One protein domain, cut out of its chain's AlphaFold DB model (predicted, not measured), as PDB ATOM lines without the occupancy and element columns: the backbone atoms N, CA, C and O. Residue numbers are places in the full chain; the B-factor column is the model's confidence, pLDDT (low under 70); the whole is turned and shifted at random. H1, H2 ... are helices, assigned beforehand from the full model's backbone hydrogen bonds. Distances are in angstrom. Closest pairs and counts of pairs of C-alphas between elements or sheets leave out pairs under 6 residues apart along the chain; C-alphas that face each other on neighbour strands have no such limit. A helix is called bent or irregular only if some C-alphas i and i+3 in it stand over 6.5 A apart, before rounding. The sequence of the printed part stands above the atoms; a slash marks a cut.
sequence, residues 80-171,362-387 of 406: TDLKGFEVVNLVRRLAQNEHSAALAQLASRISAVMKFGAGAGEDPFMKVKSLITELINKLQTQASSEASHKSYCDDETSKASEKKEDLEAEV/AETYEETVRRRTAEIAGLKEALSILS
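Overview. This is residues 80 to 171 and 362 to 387 of the 406 residues of the protein "Hypothetical protein" of Noctiluca scintillans (UniProt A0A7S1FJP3). One very long helix, H3, runs most of the length of the model; its first part packs with three shorter helices, H1, H2 and H4, in an up-and-down bundle, each helix running against the one before it, while residues 151 to 171 of H3 stick out beyond the bundle as a bare, single-helix arm. The four helices touch in a ring, H1 to H2 to H3 to H4 and back to H1. The printed part has 118 residues with four named helices, in the order H1, H2, H3, H4, and no named strand; its class is all helix. It is extended, with a radius of gyration of the C-alphas of 20.7 A and spans of 75 by 25 by 20 A, and the arm makes much of that length.

Along the chain. Find C-alpha 124 at (282.610, 246.802, 471.577); from there H3, residues 124 to 171, runs 69.1 A to C-alpha 171 at (332.212, 282.248, 438.962). H2, residues 101 to 119, comes before it and is 28.6 A long; look near residue 113 for a kink of 34 degrees. H2 is irregular: C-alphas 115 and 118 are 7.5 A apart. H1, residues 80 to 97, is 26.5 A long. Beyond the cut, H4, residues 365 to 385, runs 30.4 A to C-alpha 385 at (287.389, 257.426, 479.997).

Arrangement. Start on H3, which touches H4 with its residues 129 to 150 alone. Their closest C-alphas, of Ile 136 and Ile 376, are 5.9 A apart, and they run opposite ways at a shallow tilt of 14 degrees. H3 touches H2 with its residues 124 to 132 alone, closest at the C-alphas of Gly 117 and Pro 124, 5.6 A; the two are a hairpin, at a shallow tilt of 18 degrees. H2 and H1 are also a hairpin, touching closest at the C-alphas of Leu 103 and Ala 95, 4.9 A, at a shallow tilt of 13 degrees. H1 touches H4, opposite ways at a shallow tilt of 8 degrees, with the C-alphas of Val 87 and Ala 382 closest at 5.6 A. H1 and H3 are close but not clearly touching, while H2 and H4 are only just apart, at 8.0 A. In H3 and H4 every O i to N i+4 pair is within hydrogen-bond range; in H1 13 of 14 are, in H2 13 of 15.

Size, cuts and confidence. Without residues 151 to 171, which stand free, the body spans 46 by 22 by 21 A. The C-alphas farthest apart, of Gly 119 and Val 171, are 75.7 A apart. Residues 172 to 361 are not printed, and C-alphas 171 and 362 are 36.3 A apart across the cut. The links from H1 to H2 and from H2 to H3 are tight. The mean pLDDT of the printed part is 80.2; look for values under 70 at residues 80 to 84, 116 to 123 and 362 to 363.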
ATOM      1  N   THR A  80     276.687 251.403 480.255       53.59
ATOM      2  CA  THR A  80     277.586 251.178 479.118       53.59
ATOM      3  C   THR A  80     277.264 252.082 477.920       53.59
ATOM      4  O   THR A  80     278.193 252.607 477.319       53.59
ATOM      5  N   ASP A  81     275.996 252.382 477.617       55.78
ATOM      6  CA  ASP A  81     275.629 253.275 476.497       55.78
ATOM      7  C   ASP A  81     276.091 254.731 476.706       55.78
ATOM      8  O   ASP A  81     276.492 255.406 475.757       55.78
ATOM      9  N   LEU A  82     276.091 255.210 477.955       62.88
ATOM     10  CA  LEU A  82     276.532 256.567 478.316       62.88
ATOM     11  C   LEU A  82     278.024 256.804 478.017       62.88
ATOM     12  O   LEU A  82     278.383 257.849 477.477       62.88
ATOM     13  N   LYS A  83     278.880 255.808 478.287       64.50
ATOM     14  CA  LYS A  83     280.343 255.899 478.106       64.50
ATOM     15  C   LYS A  83     280.752 255.974 476.637       64.50
ATOM     16  O   LYS A  83     281.632 256.744 476.266       64.50
ATOM     17  N   GLY A  84     280.103 255.185 475.781       63.41
ATOM     18  CA  GLY A  84     280.363 255.228 474.342       63.41
ATOM     19  C   GLY A  84     279.916 256.545 473.705       63.41
ATOM     20  O   GLY A  84     280.584 257.049 472.804       63.41
ATOM     21  N   PHE A  85     278.827 257.138 474.201       70.56
ATOM     22  CA  PHE A  85     278.325 258.423 473.710       70.56
ATOM     23  C   PHE A  85     279.235 259.599 474.106       70.56
ATOM     24  O   PHE A  85     279.474 260.498 473.299       70.56
ATOM     25  N   GLU A  86     279.790 259.571 475.318       76.94
ATOM     26  CA  GLU A  86     280.751 260.566 475.808       76.94
ATOM     27  C   GLU A  86     282.054 260.558 474.993       76.94
ATOM     28  O   GLU A  86     282.497 261.609 474.525       76.94
ATOM     29  N   VAL A  87     282.599 259.372 474.711       77.25
ATOM     30  CA  VAL A  87     283.808 259.194 473.890       77.25
ATOM     31  C   VAL A  87     283.583 259.639 472.446       77.25
ATOM     32  O   VAL A  87     284.419 260.338 471.877       77.25
ATOM     33  N   VAL A  88     282.432 259.309 471.849       81.31
ATOM     34  CA  VAL A  88     282.072 259.789 470.503       81.31
ATOM     35  C   VAL A  88     281.979 261.317 470.466       81.31
ATOM     36  O   VAL A  88     282.490 261.927 469.527       81.31
ATOM     37  N   ASN A  89     281.373 261.954 471.473       82.06
ATOM     38  CA  ASN A  89     281.261 263.415 471.538       82.06
ATOM     39  C   ASN A  89     282.602 264.107 471.807       82.06
ATOM     40  O   ASN A  89     282.825 265.210 471.305       82.06
ATOM     41  N   LEU A  90     283.496 263.489 472.580       83.56
ATOM     42  CA  LEU A  90     284.854 263.989 472.786       83.56
ATOM     43  C   LEU A  90     285.640 263.962 471.468       83.56
ATOM     44  O   LEU A  90     286.094 265.008 471.011       83.56
ATOM     45  N   VAL A  91     285.705 262.804 470.795       83.12
ATOM     46  CA  VAL A  91     286.430 262.650 469.519       83.12
ATOM     47  C   VAL A  91     285.826 263.538 468.422       83.12
ATOM     48  O   VAL A  91     286.558 264.091 467.606       83.12
ATOM     49  N   ARG A  92     284.503 263.749 468.420       83.00
ATOM     50  CA  ARG A  92     283.829 264.648 467.469       83.00
ATOM     51  C   ARG A  92     284.141 266.126 467.714       83.00
ATOM     52  O   ARG A  92     284.325 266.857 466.747       83.00
ATOM     53  N   ARG A  93     284.229 266.560 468.977       84.31
ATOM     54  CA  ARG A  93     284.667 267.923 469.332       84.31
ATOM     55  C   ARG A  93     286.137 268.144 468.990       84.31
ATOM     56  O   ARG A  93     286.463 269.159 468.393       84.31
ATOM     57  N   LEU A  94     286.999 267.169 469.281       84.88
ATOM     58  CA  LEU A  94     288.406 267.181 468.865       84.88
ATOM     59  C   LEU A  94     288.552 267.288 467.343       84.88
ATOM     60  O   LEU A  94     289.321 268.111 466.864       84.88
ATOM     61  N   ALA A  95     287.759 266.530 466.580       84.25
ATOM     62  CA  ALA A  95     287.758 266.616 465.123       84.25
ATOM     63  C   ALA A  95     287.359 268.004 464.594       84.25
ATOM     64  O   ALA A  95     287.903 268.447 463.586       84.25
ATOM     65  N   GLN A  96     286.414 268.679 465.258       82.81
ATOM     66  CA  GLN A  96     285.972 270.028 464.891       82.81
ATOM     67  C   GLN A  96     286.981 271.109 465.292       82.81
ATOM     68  O   GLN A  96     287.223 272.012 464.502       82.81
ATOM     69  N   ASN A  97     287.580 271.000 466.479       82.94
ATOM     70  CA  ASN A  97     288.537 271.982 466.993       82.94
ATOM     71  C   ASN A  97     289.879 271.941 466.252       82.94
ATOM     72  O   ASN A  97     290.487 272.980 466.024       82.94
ATOM     73  N   GLU A  98     290.332 270.745 465.875       81.94
ATOM     74  CA  GLU A  98     291.613 270.534 465.191       81.94
ATOM     75  C   GLU A  98     291.455 270.399 463.663       81.94
ATOM     76  O   GLU A  98     292.420 270.099 462.963       81.94
ATOM     77  N   HIS A  99     290.242 270.590 463.124       80.19
ATOM     78  CA  HIS A  99     289.921 270.459 461.692       80.19
ATOM     79  C   HIS A  99     290.398 269.139 461.053       80.19
ATOM     80  O   HIS A  99     290.809 269.078 459.894       80.19
ATOM     81  N   SER A 100     290.328 268.048 461.812       80.81
ATOM     82  CA  SER A 100     290.915 266.768 461.427       80.81
ATOM     83  C   SER A 100     289.896 265.825 460.802       80.81
ATOM     84  O   SER A 100     289.051 265.225 461.480       80.81
ATOM     85  N   ALA A 101     290.013 265.626 459.489       82.62
ATOM     86  CA  ALA A 101     289.194 264.662 458.756       82.62
ATOM     87  C   ALA A 101     289.391 263.220 459.268       82.62
ATOM     88  O   ALA A 101     288.439 262.436 459.298       82.62
ATOM     89  N   ALA A 102     290.599 262.875 459.725       81.31
ATOM     90  CA  ALA A 102     290.910 261.556 460.276       81.31
ATOM     91  C   ALA A 102     290.179 261.302 461.606       81.31
ATOM     92  O   ALA A 102     289.602 260.228 461.798       81.31
ATOM     93  N   LEU A 103     290.129 262.301 462.496       82.50
ATOM     94  CA  LEU A 103     289.359 262.219 463.740       82.50
ATOM     95  C   LEU A 103     287.846 262.189 463.485       82.50
ATOM     96  O   LEU A 103     287.129 261.433 464.144       82.50
ATOM     97  N   ALA A 104     287.351 262.937 462.495       84.81
ATOM     98  CA  ALA A 104     285.939 262.905 462.105       84.81
ATOM     99  C   ALA A 104     285.522 261.511 461.595       84.81
ATOM    100  O   ALA A 104     284.474 260.976 461.979       84.81
ATOM    101  N   GLN A 105     286.376 260.878 460.785       84.44
ATOM    102  CA  GLN A 105     286.185 259.502 460.329       84.44
ATOM    103  C   GLN A 105     286.246 258.505 461.492       84.44
ATOM    104  O   GLN A 105     285.402 257.608 461.562       84.44
ATOM    105  N   LEU A 106     287.171 258.670 462.442       85.25
ATOM    106  CA  LEU A 106     287.231 257.824 463.635       85.25
ATOM    107  C   LEU A 106     285.945 257.936 464.471       85.25
ATOM    108  O   LEU A 106     285.367 256.908 464.823       85.25
ATOM    109  N   ALA A 107     285.439 259.148 464.716       82.88
ATOM    110  CA  ALA A 107     284.188 259.363 465.449       82.88
ATOM    111  C   ALA A 107     282.998 258.634 464.795       82.88
ATOM    112  O   ALA A 107     282.163 258.040 465.488       82.88
ATOM    113  N   SER A 108     282.936 258.623 463.457       83.56
ATOM    114  CA  SER A 108     281.905 257.896 462.703       83.56
ATOM    115  C   SER A 108     282.030 256.370 462.840       83.56
ATOM    116  O   SER A 108     281.026 255.685 463.048       83.56
ATOM    117  N   ARG A 109     283.258 255.835 462.824       81.88
ATOM    118  CA  ARG A 109     283.539 254.400 462.997       81.88
ATOM    119  C   ARG A 109     283.234 253.928 464.415       81.88
ATOM    120  O   ARG A 109     282.589 252.897 464.578       81.88
ATOM    121  N   ILE A 110     283.616 254.706 465.429       80.75
ATOM    122  CA  ILE A 110     283.290 254.424 466.836       80.75
ATOM    123  C   ILE A 110     281.766 254.404 467.024       80.75
ATOM    124  O   ILE A 110     281.232 253.472 467.618       80.75
ATOM    125  N   SER A 111     281.050 255.373 466.442       78.31
ATOM    126  CA  SER A 111     279.581 255.421 466.493       78.31
ATOM    127  C   SER A 111     278.924 254.181 465.874       78.31
ATOM    128  O   SER A 111     277.921 253.694 466.392       78.31
ATOM    129  N   ALA A 112     279.476 253.664 464.772       78.81
ATOM    130  CA  ALA A 112     278.979 252.455 464.119       78.81
ATOM    131  C   ALA A 112     279.261 251.187 464.946       78.81
ATOM    132  O   ALA A 112     278.367 250.359 465.118       78.81
ATOM    133  N   VAL A 113     280.464 251.062 465.517       77.38
ATOM    134  CA  VAL A 113     280.840 249.936 466.392       77.38
ATOM    135  C   VAL A 113     279.972 249.899 467.652       77.38
ATOM    136  O   VAL A 113     279.511 248.829 468.037       77.38
ATOM    137  N   MET A 114     279.665 251.053 468.247       72.31
ATOM    138  CA  MET A 114     278.794 251.134 469.426       72.31
ATOM    139  C   MET A 114     277.330 250.773 469.121       72.31
ATOM    140  O   MET A 114     276.673 250.161 469.954       72.31
ATOM    141  N   LYS A 115     276.815 251.119 467.932       71.31
ATOM    142  CA  LYS A 115     275.414 250.852 467.545       71.31
ATOM    143  C   LYS A 115     275.163 249.425 467.053       71.31
ATOM    144  O   LYS A 115     274.073 248.905 467.259       71.31
ATOM    145  N   PHE A 116     276.138 248.809 466.383       67.69
ATOM    146  CA  PHE A 116     275.950 247.529 465.687       67.69
ATOM    147  C   PHE A 116     276.858 246.395 466.197       67.69
ATOM    148  O   PHE A 116     276.669 245.243 465.816       67.69
ATOM    149  N   GLY A 117     277.830 246.683 467.069       62.22
ATOM    150  CA  GLY A 117     278.851 245.722 467.508       62.22
ATOM    151  C   GLY A 117     278.398 244.693 468.550       62.22
ATOM    152  O   GLY A 117     279.045 243.663 468.695       62.22
ATOM    153  N   ALA A 118     277.269 244.910 469.232       58.28
ATOM    154  CA  ALA A 118     276.779 244.010 470.284       58.28
ATOM    155  C   ALA A 118     276.272 242.640 469.772       58.28
ATOM    156  O   ALA A 118     276.011 241.746 470.572       58.28
ATOM    157  N   GLY A 119     276.128 242.457 468.452       54.16
ATOM    158  CA  GLY A 119     275.584 241.231 467.851       54.16
ATOM    159  C   GLY A 119     276.572 240.068 467.684       54.16
ATOM    160  O   GLY A 119     276.132 238.965 467.378       54.16
ATOM    161  N   ALA A 120     277.882 240.286 467.864       52.22
ATOM    162  CA  ALA A 120     278.930 239.319 467.494       52.22
ATOM    163  C   ALA A 120     279.692 238.675 468.674       52.22
ATOM    164  O   ALA A 120     280.625 237.913 468.446       52.22
ATOM    165  N   GLY A 121     279.331 238.964 469.931       53.72
ATOM    166  CA  GLY A 121     279.991 238.387 471.118       53.72
ATOM    167  C   GLY A 121     281.372 238.969 471.473       53.72
ATOM    168  O   GLY A 121     281.928 238.599 472.503       53.72
ATOM    169  N   GLU A 122     281.911 239.895 470.674       56.88
ATOM    170  CA  GLU A 122     283.102 240.696 471.004       56.88
ATOM    171  C   GLU A 122     282.725 241.944 471.821       56.88
ATOM    172  O   GLU A 122     281.716 242.588 471.536       56.88
ATOM    173  N   ASP A 123     283.558 242.325 472.799       69.00
ATOM    174  CA  ASP A 123     283.383 243.560 473.578       69.00
ATOM    175  C   ASP A 123     283.586 244.808 472.683       69.00
ATOM    176  O   ASP A 123     284.712 245.077 472.240       69.00
ATOM    177  N   PRO A 124     282.531 245.611 472.425       72.25
ATOM    178  CA  PRO A 124     282.610 246.802 471.577       72.25
ATOM    179  C   PRO A 124     283.645 247.820 472.073       72.25
ATOM    180  O   PRO A 124     284.271 248.510 471.265       72.25
ATOM    181  N   PHE A 125     283.877 247.888 473.389       73.69
ATOM    182  CA  PHE A 125     284.827 248.819 473.997       73.69
ATOM    183  C   PHE A 125     286.277 248.446 473.707       73.69
ATOM    184  O   PHE A 125     287.098 249.336 473.485       73.69
ATOM    185  N   MET A 126     286.603 247.152 473.641       79.06
ATOM    186  CA  MET A 126     287.942 246.708 473.239       79.06
ATOM    187  C   MET A 126     288.257 247.114 471.799       79.06
ATOM    188  O   MET A 126     289.357 247.586 471.510       79.06
ATOM    189  N   LYS A 127     287.271 247.015 470.903       78.69
ATOM    190  CA  LYS A 127     287.417 247.402 469.494       78.69
ATOM    191  C   LYS A 127     287.602 248.911 469.330       78.69
ATOM    192  O   LYS A 127     288.451 249.346 468.557       78.69
ATOM    193  N   VAL A 128     286.874 249.712 470.109       81.88
ATOM    194  CA  VAL A 128     287.053 251.173 470.163       81.88
ATOM    195  C   VAL A 128     288.427 251.551 470.732       81.88
ATOM    196  O   VAL A 128     289.102 252.396 470.147       81.88
ATOM    197  N   LYS A 129     288.889 250.898 471.809       80.81
ATOM    198  CA  LYS A 129     290.248 251.101 472.346       80.81
ATOM    199  C   LYS A 129     291.326 250.763 471.317       80.81
ATOM    200  O   LYS A 129     292.272 251.535 471.180       80.81
ATOM    201  N   SER A 130     291.175 249.663 470.574       83.00
ATOM    202  CA  SER A 130     292.104 249.289 469.493       83.00
ATOM    203  C   SER A 130     292.140 250.359 468.403       83.00
ATOM    204  O   SER A 130     293.212 250.851 468.079       83.00
ATOM    205  N   LEU A 131     290.976 250.815 467.924       81.94
ATOM    206  CA  LEU A 131     290.887 251.847 466.885       81.94
ATOM    207  C   LEU A 131     291.502 253.188 467.315       81.94
ATOM    208  O   LEU A 131     292.161 253.851 466.515       81.94
ATOM    209  N   ILE A 132     291.306 253.595 468.574       83.44
ATOM    210  CA  ILE A 132     291.926 254.813 469.115       83.44
ATOM    211  C   ILE A 132     293.445 254.630 469.251       83.44
ATOM    212  O   ILE A 132     294.205 255.516 468.869       83.44
ATOM    213  N   THR A 133     293.899 253.471 469.735       82.81
ATOM    214  CA  THR A 133     295.329 253.151 469.881       82.81
ATOM    215  C   THR A 133     296.038 253.099 468.525       82.81
ATOM    216  O   THR A 133     297.123 253.655 468.376       82.81
ATOM    217  N   GLU A 134     295.415 252.501 467.507       84.75
ATOM    218  CA  GLU A 134     295.913 252.484 466.127       84.75
ATOM    219  C   GLU A 134     296.049 253.898 465.552       84.75
ATOM    220  O   GLU A 134     297.058 254.200 464.912       84.75
ATOM    221  N   LEU A 135     295.075 254.783 465.802       82.25
ATOM    222  CA  LEU A 135     295.159 256.166 465.332       82.25
ATOM    223  C   LEU A 135     296.252 256.954 466.067       82.25
ATOM    224  O   LEU A 135     296.993 257.682 465.413       82.25
ATOM    225  N   ILE A 136     296.408 256.775 467.384       82.88
ATOM    226  CA  ILE A 136     297.514 257.379 468.150       82.88
ATOM    227  C   ILE A 136     298.863 256.923 467.587       82.88
ATOM    228  O   ILE A 136     299.715 257.764 467.302       82.88
ATOM    229  N   ASN A 137     299.045 255.616 467.379       82.19
ATOM    230  CA  ASN A 137     300.284 255.070 466.821       82.19
ATOM    231  C   ASN A 137     300.557 255.638 465.423       82.19
ATOM    232  O   ASN A 137     301.676 256.057 465.131       82.19
ATOM    233  N   LYS A 138     299.525 255.727 464.576       83.75
ATOM    234  CA  LYS A 138     299.633 256.316 463.238       83.75
ATOM    235  C   LYS A 138     300.034 257.794 463.289       83.75
ATOM    236  O   LYS A 138     300.942 258.182 462.560       83.75
ATOM    237  N   LEU A 139     299.415 258.595 464.159       81.94
ATOM    238  CA  LEU A 139     299.748 260.014 464.334       81.94
ATOM    239  C   LEU A 139     301.176 260.204 464.865       81.94
ATOM    240  O   LEU A 139     301.885 261.095 464.404       81.94
ATOM    241  N   GLN A 140     301.634 259.341 465.777       81.44
ATOM    242  CA  GLN A 140     303.013 259.356 466.275       81.44
ATOM    243  C   GLN A 140     304.033 258.979 465.189       81.44
ATOM    244  O   GLN A 140     305.064 259.637 465.074       81.44
ATOM    245  N   THR A 141     303.747 257.966 464.362       80.44
ATOM    246  CA  THR A 141     304.611 257.590 463.224       80.44
ATOM    247  C   THR A 141     304.640 258.669 462.136       80.44
ATOM    248  O   THR A 141     305.683 258.927 461.540       80.44
ATOM    249  N   GLN A 142     303.516 259.339 461.873       79.69
ATOM    250  CA  GLN A 142     303.472 260.468 460.937       79.69
ATOM    251  C   GLN A 142     304.252 261.675 461.471       79.69
ATOM    252  O   GLN A 142     304.991 262.301 460.718       79.69
ATOM    253  N   ALA A 143     304.155 261.958 462.776       76.75
ATOM    254  CA  ALA A 143     304.919 263.026 463.416       76.75
ATOM    255  C   ALA A 143     306.434 262.793 463.328       76.75
ATOM    256  O   ALA A 143     307.167 263.723 463.000       76.75
ATOM    257  N   SER A 144     306.916 261.565 463.552       76.50
ATOM    258  CA  SER A 144     308.346 261.268 463.406       76.50
ATOM    259  C   SER A 144     308.824 261.361 461.953       76.50
ATOM    260  O   SER A 144     309.921 261.860 461.715       76.50
ATOM    261  N   SER A 145     308.004 260.932 460.986       77.94
ATOM    262  CA  SER A 145     308.328 261.022 459.556       77.94
ATOM    263  C   SER A 145     308.348 262.458 459.027       77.94
ATOM    264  O   SER A 145     309.118 262.766 458.124       77.94
ATOM    265  N   GLU A 146     307.497 263.341 459.543       78.75
ATOM    266  CA  GLU A 146     307.509 264.755 459.156       78.75
ATOM    267  C   GLU A 146     308.627 265.529 459.843       78.75
ATOM    268  O   GLU A 146     309.222 266.396 459.214       78.75
ATOM    269  N   ALA A 147     308.960 265.186 461.091       79.62
ATOM    270  CA  ALA A 147     310.121 265.748 461.774       79.62
ATOM    271  C   ALA A 147     311.419 265.432 461.016       79.62
ATOM    272  O   ALA A 147     312.239 266.322 460.789       79.62
ATOM    273  N   SER A 148     311.591 264.179 460.577       81.56
ATOM    274  CA  SER A 148     312.755 263.785 459.780       81.56
ATOM    275  C   SER A 148     312.749 264.421 458.389       81.56
ATOM    276  O   SER A 148     313.798 264.874 457.935       81.56
ATOM    277  N   HIS A 149     311.587 264.522 457.732       82.25
ATOM    278  CA  HIS A 149     311.468 265.195 456.437       82.25
ATOM    279  C   HIS A 149     311.762 266.697 456.539       82.25
ATOM    280  O   HIS A 149     312.476 267.232 455.697       82.25
ATOM    281  N   LYS A 150     311.275 267.379 457.584       83.81
ATOM    282  CA  LYS A 150     311.586 268.791 457.824       83.81
ATOM    283  C   LYS A 150     313.073 269.006 458.068       83.81
ATOM    284  O   LYS A 150     313.647 269.870 457.423       83.81
ATOM    285  N   SER A 151     313.693 268.212 458.944       86.12
ATOM    286  CA  SER A 151     315.138 268.310 459.182       86.12
ATOM    287  C   SER A 151     315.920 268.119 457.883       86.12
ATOM    288  O   SER A 151     316.812 268.900 457.593       86.12
ATOM    289  N   TYR A 152     315.541 267.133 457.062       88.25
ATOM    290  CA  TYR A 152     316.151 266.914 455.751       88.25
ATOM    291  C   TYR A 152     315.980 268.122 454.819       88.25
ATOM    292  O   TYR A 152     316.950 268.570 454.216       88.25
ATOM    293  N   CYS A 153     314.769 268.670 454.723       88.19
ATOM    294  CA  CYS A 153     314.480 269.852 453.918       88.19
ATOM    295  C   CYS A 153     315.282 271.079 454.364       88.19
ATOM    296  O   CYS A 153     315.863 271.755 453.516       88.19
ATOM    297  N   ASP A 154     315.330 271.359 455.668       86.50
ATOM    298  CA  ASP A 154     316.061 272.498 456.227       86.50
ATOM    299  C   ASP A 154     317.577 272.326 455.991       86.50
ATOM    300  O   ASP A 154     318.230 273.230 455.466       86.50
ATOM    301  N   ASP A 155     318.121 271.136 456.276       89.31
ATOM    302  CA  ASP A 155     319.547 270.823 456.119       89.31
ATOM    303  C   ASP A 155     319.997 270.883 454.653       89.31
ATOM    304  O   ASP A 155     321.033 271.470 454.334       89.31
ATOM    305  N   GLU A 156     319.244 270.262 453.743       91.56
ATOM    306  CA  GLU A 156     319.598 270.221 452.324       91.56
ATOM    307  C   GLU A 156     319.414 271.577 451.650       91.56
ATOM    308  O   GLU A 156     320.240 271.952 450.818       91.56
ATOM    309  N   THR A 157     318.395 272.348 452.042       88.81
ATOM    310  CA  THR A 157     318.222 273.721 451.550       88.81
ATOM    311  C   THR A 157     319.371 274.609 452.021       88.81
ATOM    312  O   THR A 157     319.927 275.342 451.205       88.81
ATOM    313  N   SER A 158     319.790 274.499 453.289       91.44
ATOM    314  CA  SER A 158     320.933 275.257 453.822       91.44
ATOM    315  C   SER A 158     322.222 274.922 453.073       91.44
ATOM    316  O   SER A 158     322.854 275.809 452.505       91.44
ATOM    317  N   LYS A 159     322.575 273.633 452.972       93.56
ATOM    318  CA  LYS A 159     323.793 273.191 452.270       93.56
ATOM    319  C   LYS A 159     323.788 273.574 450.794       93.56
ATOM    320  O   LYS A 159     324.835 273.886 450.233       93.56
ATOM    321  N   ALA A 160     322.637 273.485 450.130       93.06
ATOM    322  CA  ALA A 160     322.527 273.852 448.726       93.06
ATOM    323  C   ALA A 160     322.594 275.375 448.527       93.06
ATOM    324  O   ALA A 160     323.180 275.814 447.542       93.06
ATOM    325  N   SER A 161     322.060 276.173 449.458       90.44
ATOM    326  CA  SER A 161     322.191 277.635 449.437       90.44
ATOM    327  C   SER A 161     323.639 278.078 449.642       90.44
ATOM    328  O   SER A 161     324.134 278.877 448.857       90.44
ATOM    329  N   GLU A 162     324.345 277.508 450.621       95.69
ATOM    330  CA  GLU A 162     325.772 277.786 450.853       95.69
ATOM    331  C   GLU A 162     326.608 277.448 449.612       95.69
ATOM    332  O   GLU A 162     327.343 278.288 449.099       95.69
ATOM    333  N   LYS A 163     326.416 276.250 449.040       95.31
ATOM    334  CA  LYS A 163     327.098 275.853 447.796       95.31
ATOM    335  C   LYS A 163     326.786 276.779 446.627       95.31
ATOM    336  O   LYS A 163     327.649 276.997 445.783       95.31
ATOM    337  N   LYS A 164     325.553 277.278 446.535       95.19
ATOM    338  CA  LYS A 164     325.158 278.229 445.496       95.19
ATOM    339  C   LYS A 164     325.954 279.528 445.643       95.19
ATOM    340  O   LYS A 164     326.522 279.979 444.656       95.19
ATOM    341  N   GLU A 165     326.016 280.092 446.846       96.62
ATOM    342  CA  GLU A 165     326.761 281.329 447.123       96.62
ATOM    343  C   GLU A 165     328.264 281.163 446.854       96.62
ATOM    344  O   GLU A 165     328.866 282.007 446.188       96.62
ATOM    345  N   ASP A 166     328.856 280.044 447.284       96.38
ATOM    346  CA  ASP A 166     330.265 279.726 447.024       96.38
ATOM    347  C   ASP A 166     330.561 279.624 445.518       96.38
ATOM    348  O   ASP A 166     331.538 280.190 445.020       96.38
ATOM    349  N   LEU A 167     329.699 278.929 444.765       96.94
ATOM    350  CA  LEU A 167     329.850 278.782 443.316       96.94
ATOM    351  C   LEU A 167     329.629 280.106 442.576       96.94
ATOM    352  O   LEU A 167     330.368 280.400 441.639       96.94
ATOM    353  N   GLU A 168     328.667 280.935 442.995       95.69
ATOM    354  CA  GLU A 168     328.479 282.289 442.455       95.69
ATOM    355  C   GLU A 168     329.722 283.161 442.693       95.69
ATOM    356  O   GLU A 168     330.174 283.864 441.781       95.69
ATOM    357  N   ALA A 169     330.327 283.071 443.881       97.31
ATOM    358  CA  ALA A 169     331.553 283.786 444.215       97.31
ATOM    359  C   ALA A 169     332.752 283.319 443.369       97.31
ATOM    360  O   ALA A 169     333.497 284.155 442.846       97.31
ATOM    361  N   GLU A 170     332.938 282.008 443.183       96.56
ATOM    362  CA  GLU A 170     334.000 281.480 442.318       96.56
ATOM    363  C   GLU A 170     333.769 281.854 440.845       96.56
ATOM    364  O   GLU A 170     334.702 282.318 440.187       96.56
ATOM    365  N   VAL A 171     332.534 281.791 440.328       97.38
ATOM    366  CA  VAL A 171     332.212 282.248 438.962       97.38
ATOM    367  C   VAL A 171     332.551 283.731 438.780       97.38
ATOM    368  O   VAL A 171     333.183 284.099 437.783       97.38
ATOM    369  N   ALA A 362     300.661 273.495 453.320       52.38
ATOM    370  CA  ALA A 362     299.879 274.717 453.539       52.38
ATOM    371  C   ALA A 362     299.819 275.180 455.012       52.38
ATOM    372  O   ALA A 362     299.330 276.271 455.285       52.38
ATOM    373  N   GLU A 363     300.301 274.363 455.950       61.59
ATOM    374  CA  GLU A 363     300.392 274.669 457.378       61.59
ATOM    375  C   GLU A 363     301.864 274.661 457.798       61.59
ATOM    376  O   GLU A 363     302.654 273.836 457.328       61.59
ATOM    377  N   THR A 364     302.245 275.570 458.697       72.19
ATOM    378  CA  THR A 364     303.608 275.568 459.238       72.19
ATOM    379  C   THR A 364     303.847 274.279 460.032       72.19
ATOM    380  O   THR A 364     302.948 273.757 460.688       72.19
ATOM    381  N   TYR A 365     305.071 273.742 460.015       71.12
ATOM    382  CA  TYR A 365     305.392 272.535 460.793       71.12
ATOM    383  C   TYR A 365     305.051 272.692 462.284       71.12
ATOM    384  O   TYR A 365     304.602 271.746 462.927       71.12
ATOM    385  N   GLU A 366     305.217 273.900 462.821       75.50
ATOM    386  CA  GLU A 366     304.854 274.241 464.196       75.50
ATOM    387  C   GLU A 366     303.348 274.082 464.449       75.50
ATOM    388  O   GLU A 366     302.951 273.486 465.454       75.50
ATOM    389  N   GLU A 367     302.499 274.522 463.517       78.06
ATOM    390  CA  GLU A 367     301.049 274.313 463.582       78.06
ATOM    391  C   GLU A 367     300.672 272.834 463.448       78.06
ATOM    392  O   GLU A 367     299.848 272.341 464.226       78.06
ATOM    393  N   THR A 368     301.325 272.089 462.553       78.31
ATOM    394  CA  THR A 368     301.094 270.645 462.382       78.31
ATOM    395  C   THR A 368     301.456 269.858 463.645       78.31
ATOM    396  O   THR A 368     300.701 268.977 464.076       78.31
ATOM    397  N   VAL A 369     302.576 270.198 464.294       82.25
ATOM    398  CA  VAL A 369     302.991 269.610 465.577       82.25
ATOM    399  C   VAL A 369     302.005 269.971 466.685       82.25
ATOM    400  O   VAL A 369     301.602 269.087 467.449       82.25
ATOM    401  N   ARG A 370     301.573 271.238 466.765       84.56
ATOM    402  CA  ARG A 370     300.589 271.693 467.758       84.56
ATOM    403  C   ARG A 370     299.291 270.903 467.636       84.56
ATOM    404  O   ARG A 370     298.838 270.327 468.626       84.56
ATOM    405  N   ARG A 371     298.743 270.829 466.419       82.69
ATOM    406  CA  ARG A 371     297.514 270.097 466.108       82.69
ATOM    407  C   ARG A 371     297.627 268.645 466.548       82.69
ATOM    408  O   ARG A 371     296.859 268.191 467.385       82.69
ATOM    409  N   ARG A 372     298.644 267.920 466.079       81.69
ATOM    410  CA  ARG A 372     298.813 266.494 466.412       81.69
ATOM    411  C   ARG A 372     299.022 266.237 467.893       81.69
ATOM    412  O   ARG A 372     298.560 265.222 468.410       81.69
ATOM    413  N   THR A 373     299.698 267.144 468.589       84.25
ATOM    414  CA  THR A 373     299.868 267.038 470.041       84.25
ATOM    415  C   THR A 373     298.513 267.143 470.746       84.25
ATOM    416  O   THR A 373     298.232 266.334 471.633       84.25
ATOM    417  N   ALA A 374     297.644 268.060 470.308       84.56
ATOM    418  CA  ALA A 374     296.274 268.185 470.805       84.56
ATOM    419  C   ALA A 374     295.403 266.965 470.438       84.56
ATOM    420  O   ALA A 374     294.706 266.430 471.302       84.56
ATOM    421  N   GLU A 375     295.506 266.451 469.206       83.56
ATOM    422  CA  GLU A 375     294.804 265.234 468.771       83.56
ATOM    423  C   GLU A 375     295.197 264.012 469.616       83.56
ATOM    424  O   GLU A 375     294.332 263.291 470.115       83.56
ATOM    425  N   ILE A 376     296.498 263.781 469.822       85.25
ATOM    426  CA  ILE A 376     297.010 262.659 470.622       85.25
ATOM    427  C   ILE A 376     296.601 262.806 472.091       85.25
ATOM    428  O   ILE A 376     296.232 261.811 472.717       85.25
ATOM    429  N   ALA A 377     296.658 264.017 472.656       86.50
ATOM    430  CA  ALA A 377     296.221 264.273 474.028       86.50
ATOM    431  C   ALA A 377     294.731 263.949 474.207       86.50
ATOM    432  O   ALA A 377     294.369 263.203 475.118       86.50
ATOM    433  N   GLY A 378     293.887 264.407 473.281       85.19
ATOM    434  CA  GLY A 378     292.455 264.126 473.299       85.19
ATOM    435  C   GLY A 378     292.101 262.651 473.074       85.19
ATOM    436  O   GLY A 378     291.197 262.116 473.714       85.19
ATOM    437  N   LEU A 379     292.838 261.942 472.213       84.88
ATOM    438  CA  LEU A 379     292.664 260.495 472.029       84.88
ATOM    439  C   LEU A 379     293.106 259.692 473.268       84.88
ATOM    440  O   LEU A 379     292.508 258.660 473.580       84.88
ATOM    441  N   LYS A 380     294.119 260.159 474.009       85.25
ATOM    442  CA  LYS A 380     294.521 259.560 475.294       85.25
ATOM    443  C   LYS A 380     293.476 259.787 476.386       85.25
ATOM    444  O   LYS A 380     293.199 258.860 477.144       85.25
ATOM    445  N   GLU A 381     292.864 260.968 476.433       85.06
ATOM    446  CA  GLU A 381     291.727 261.257 477.317       85.06
ATOM    447  C   GLU A 381     290.545 260.323 477.007       85.06
ATOM    448  O   GLU A 381     290.013 259.670 477.906       85.06
ATOM    449  N   ALA A 382     290.223 260.134 475.721       81.94
ATOM    450  CA  ALA A 382     289.217 259.163 475.291       81.94
ATOM    451  C   ALA A 382     289.530 257.726 475.766       81.94
ATOM    452  O   ALA A 382     288.623 257.010 476.190       81.94
ATOM    453  N   LEU A 383     290.799 257.293 475.741       82.44
ATOM    454  CA  LEU A 383     291.218 255.979 476.256       82.44
ATOM    455  C   LEU A 383     291.109 255.845 477.784       82.44
ATOM    456  O   LEU A 383     290.779 254.753 478.264       82.44
ATOM    457  N   SER A 384     291.373 256.914 478.544       81.88
ATOM    458  CA  SER A 384     291.231 256.936 480.013       81.88
ATOM    459  C   SER A 384     289.760 256.800 480.425       81.88
ATOM    460  O   SER A 384     289.439 255.907 481.215       81.88
ATOM    461  N   ILE A 385     288.847 257.534 479.775       80.38
ATOM    462  CA  ILE A 385     287.389 257.426 479.997       80.38
ATOM    463  C   ILE A 385     286.891 255.990 479.746       80.38
ATOM    464  O   ILE A 385     286.066 255.452 480.487       80.38
ATOM    465  N   LEU A 386     287.444 255.313 478.732       73.44
ATOM    466  CA  LEU A 386     287.129 253.913 478.423       73.44
ATOM    467  C   LEU A 386     287.719 252.906 479.440       73.44
ATOM    468  O   LEU A 386     287.370 251.723 479.396       73.44
ATOM    469  N   SER A 387     288.642 253.314 480.317       71.31
ATOM    470  CA  SER A 387     289.417 252.425 481.204       71.31
ATOM    471  C   SER A 387     289.101 252.590 482.693       71.31
ATOM    472  O   SER A 387     289.092 251.590 483.405       71.31
TER     473      SER A 387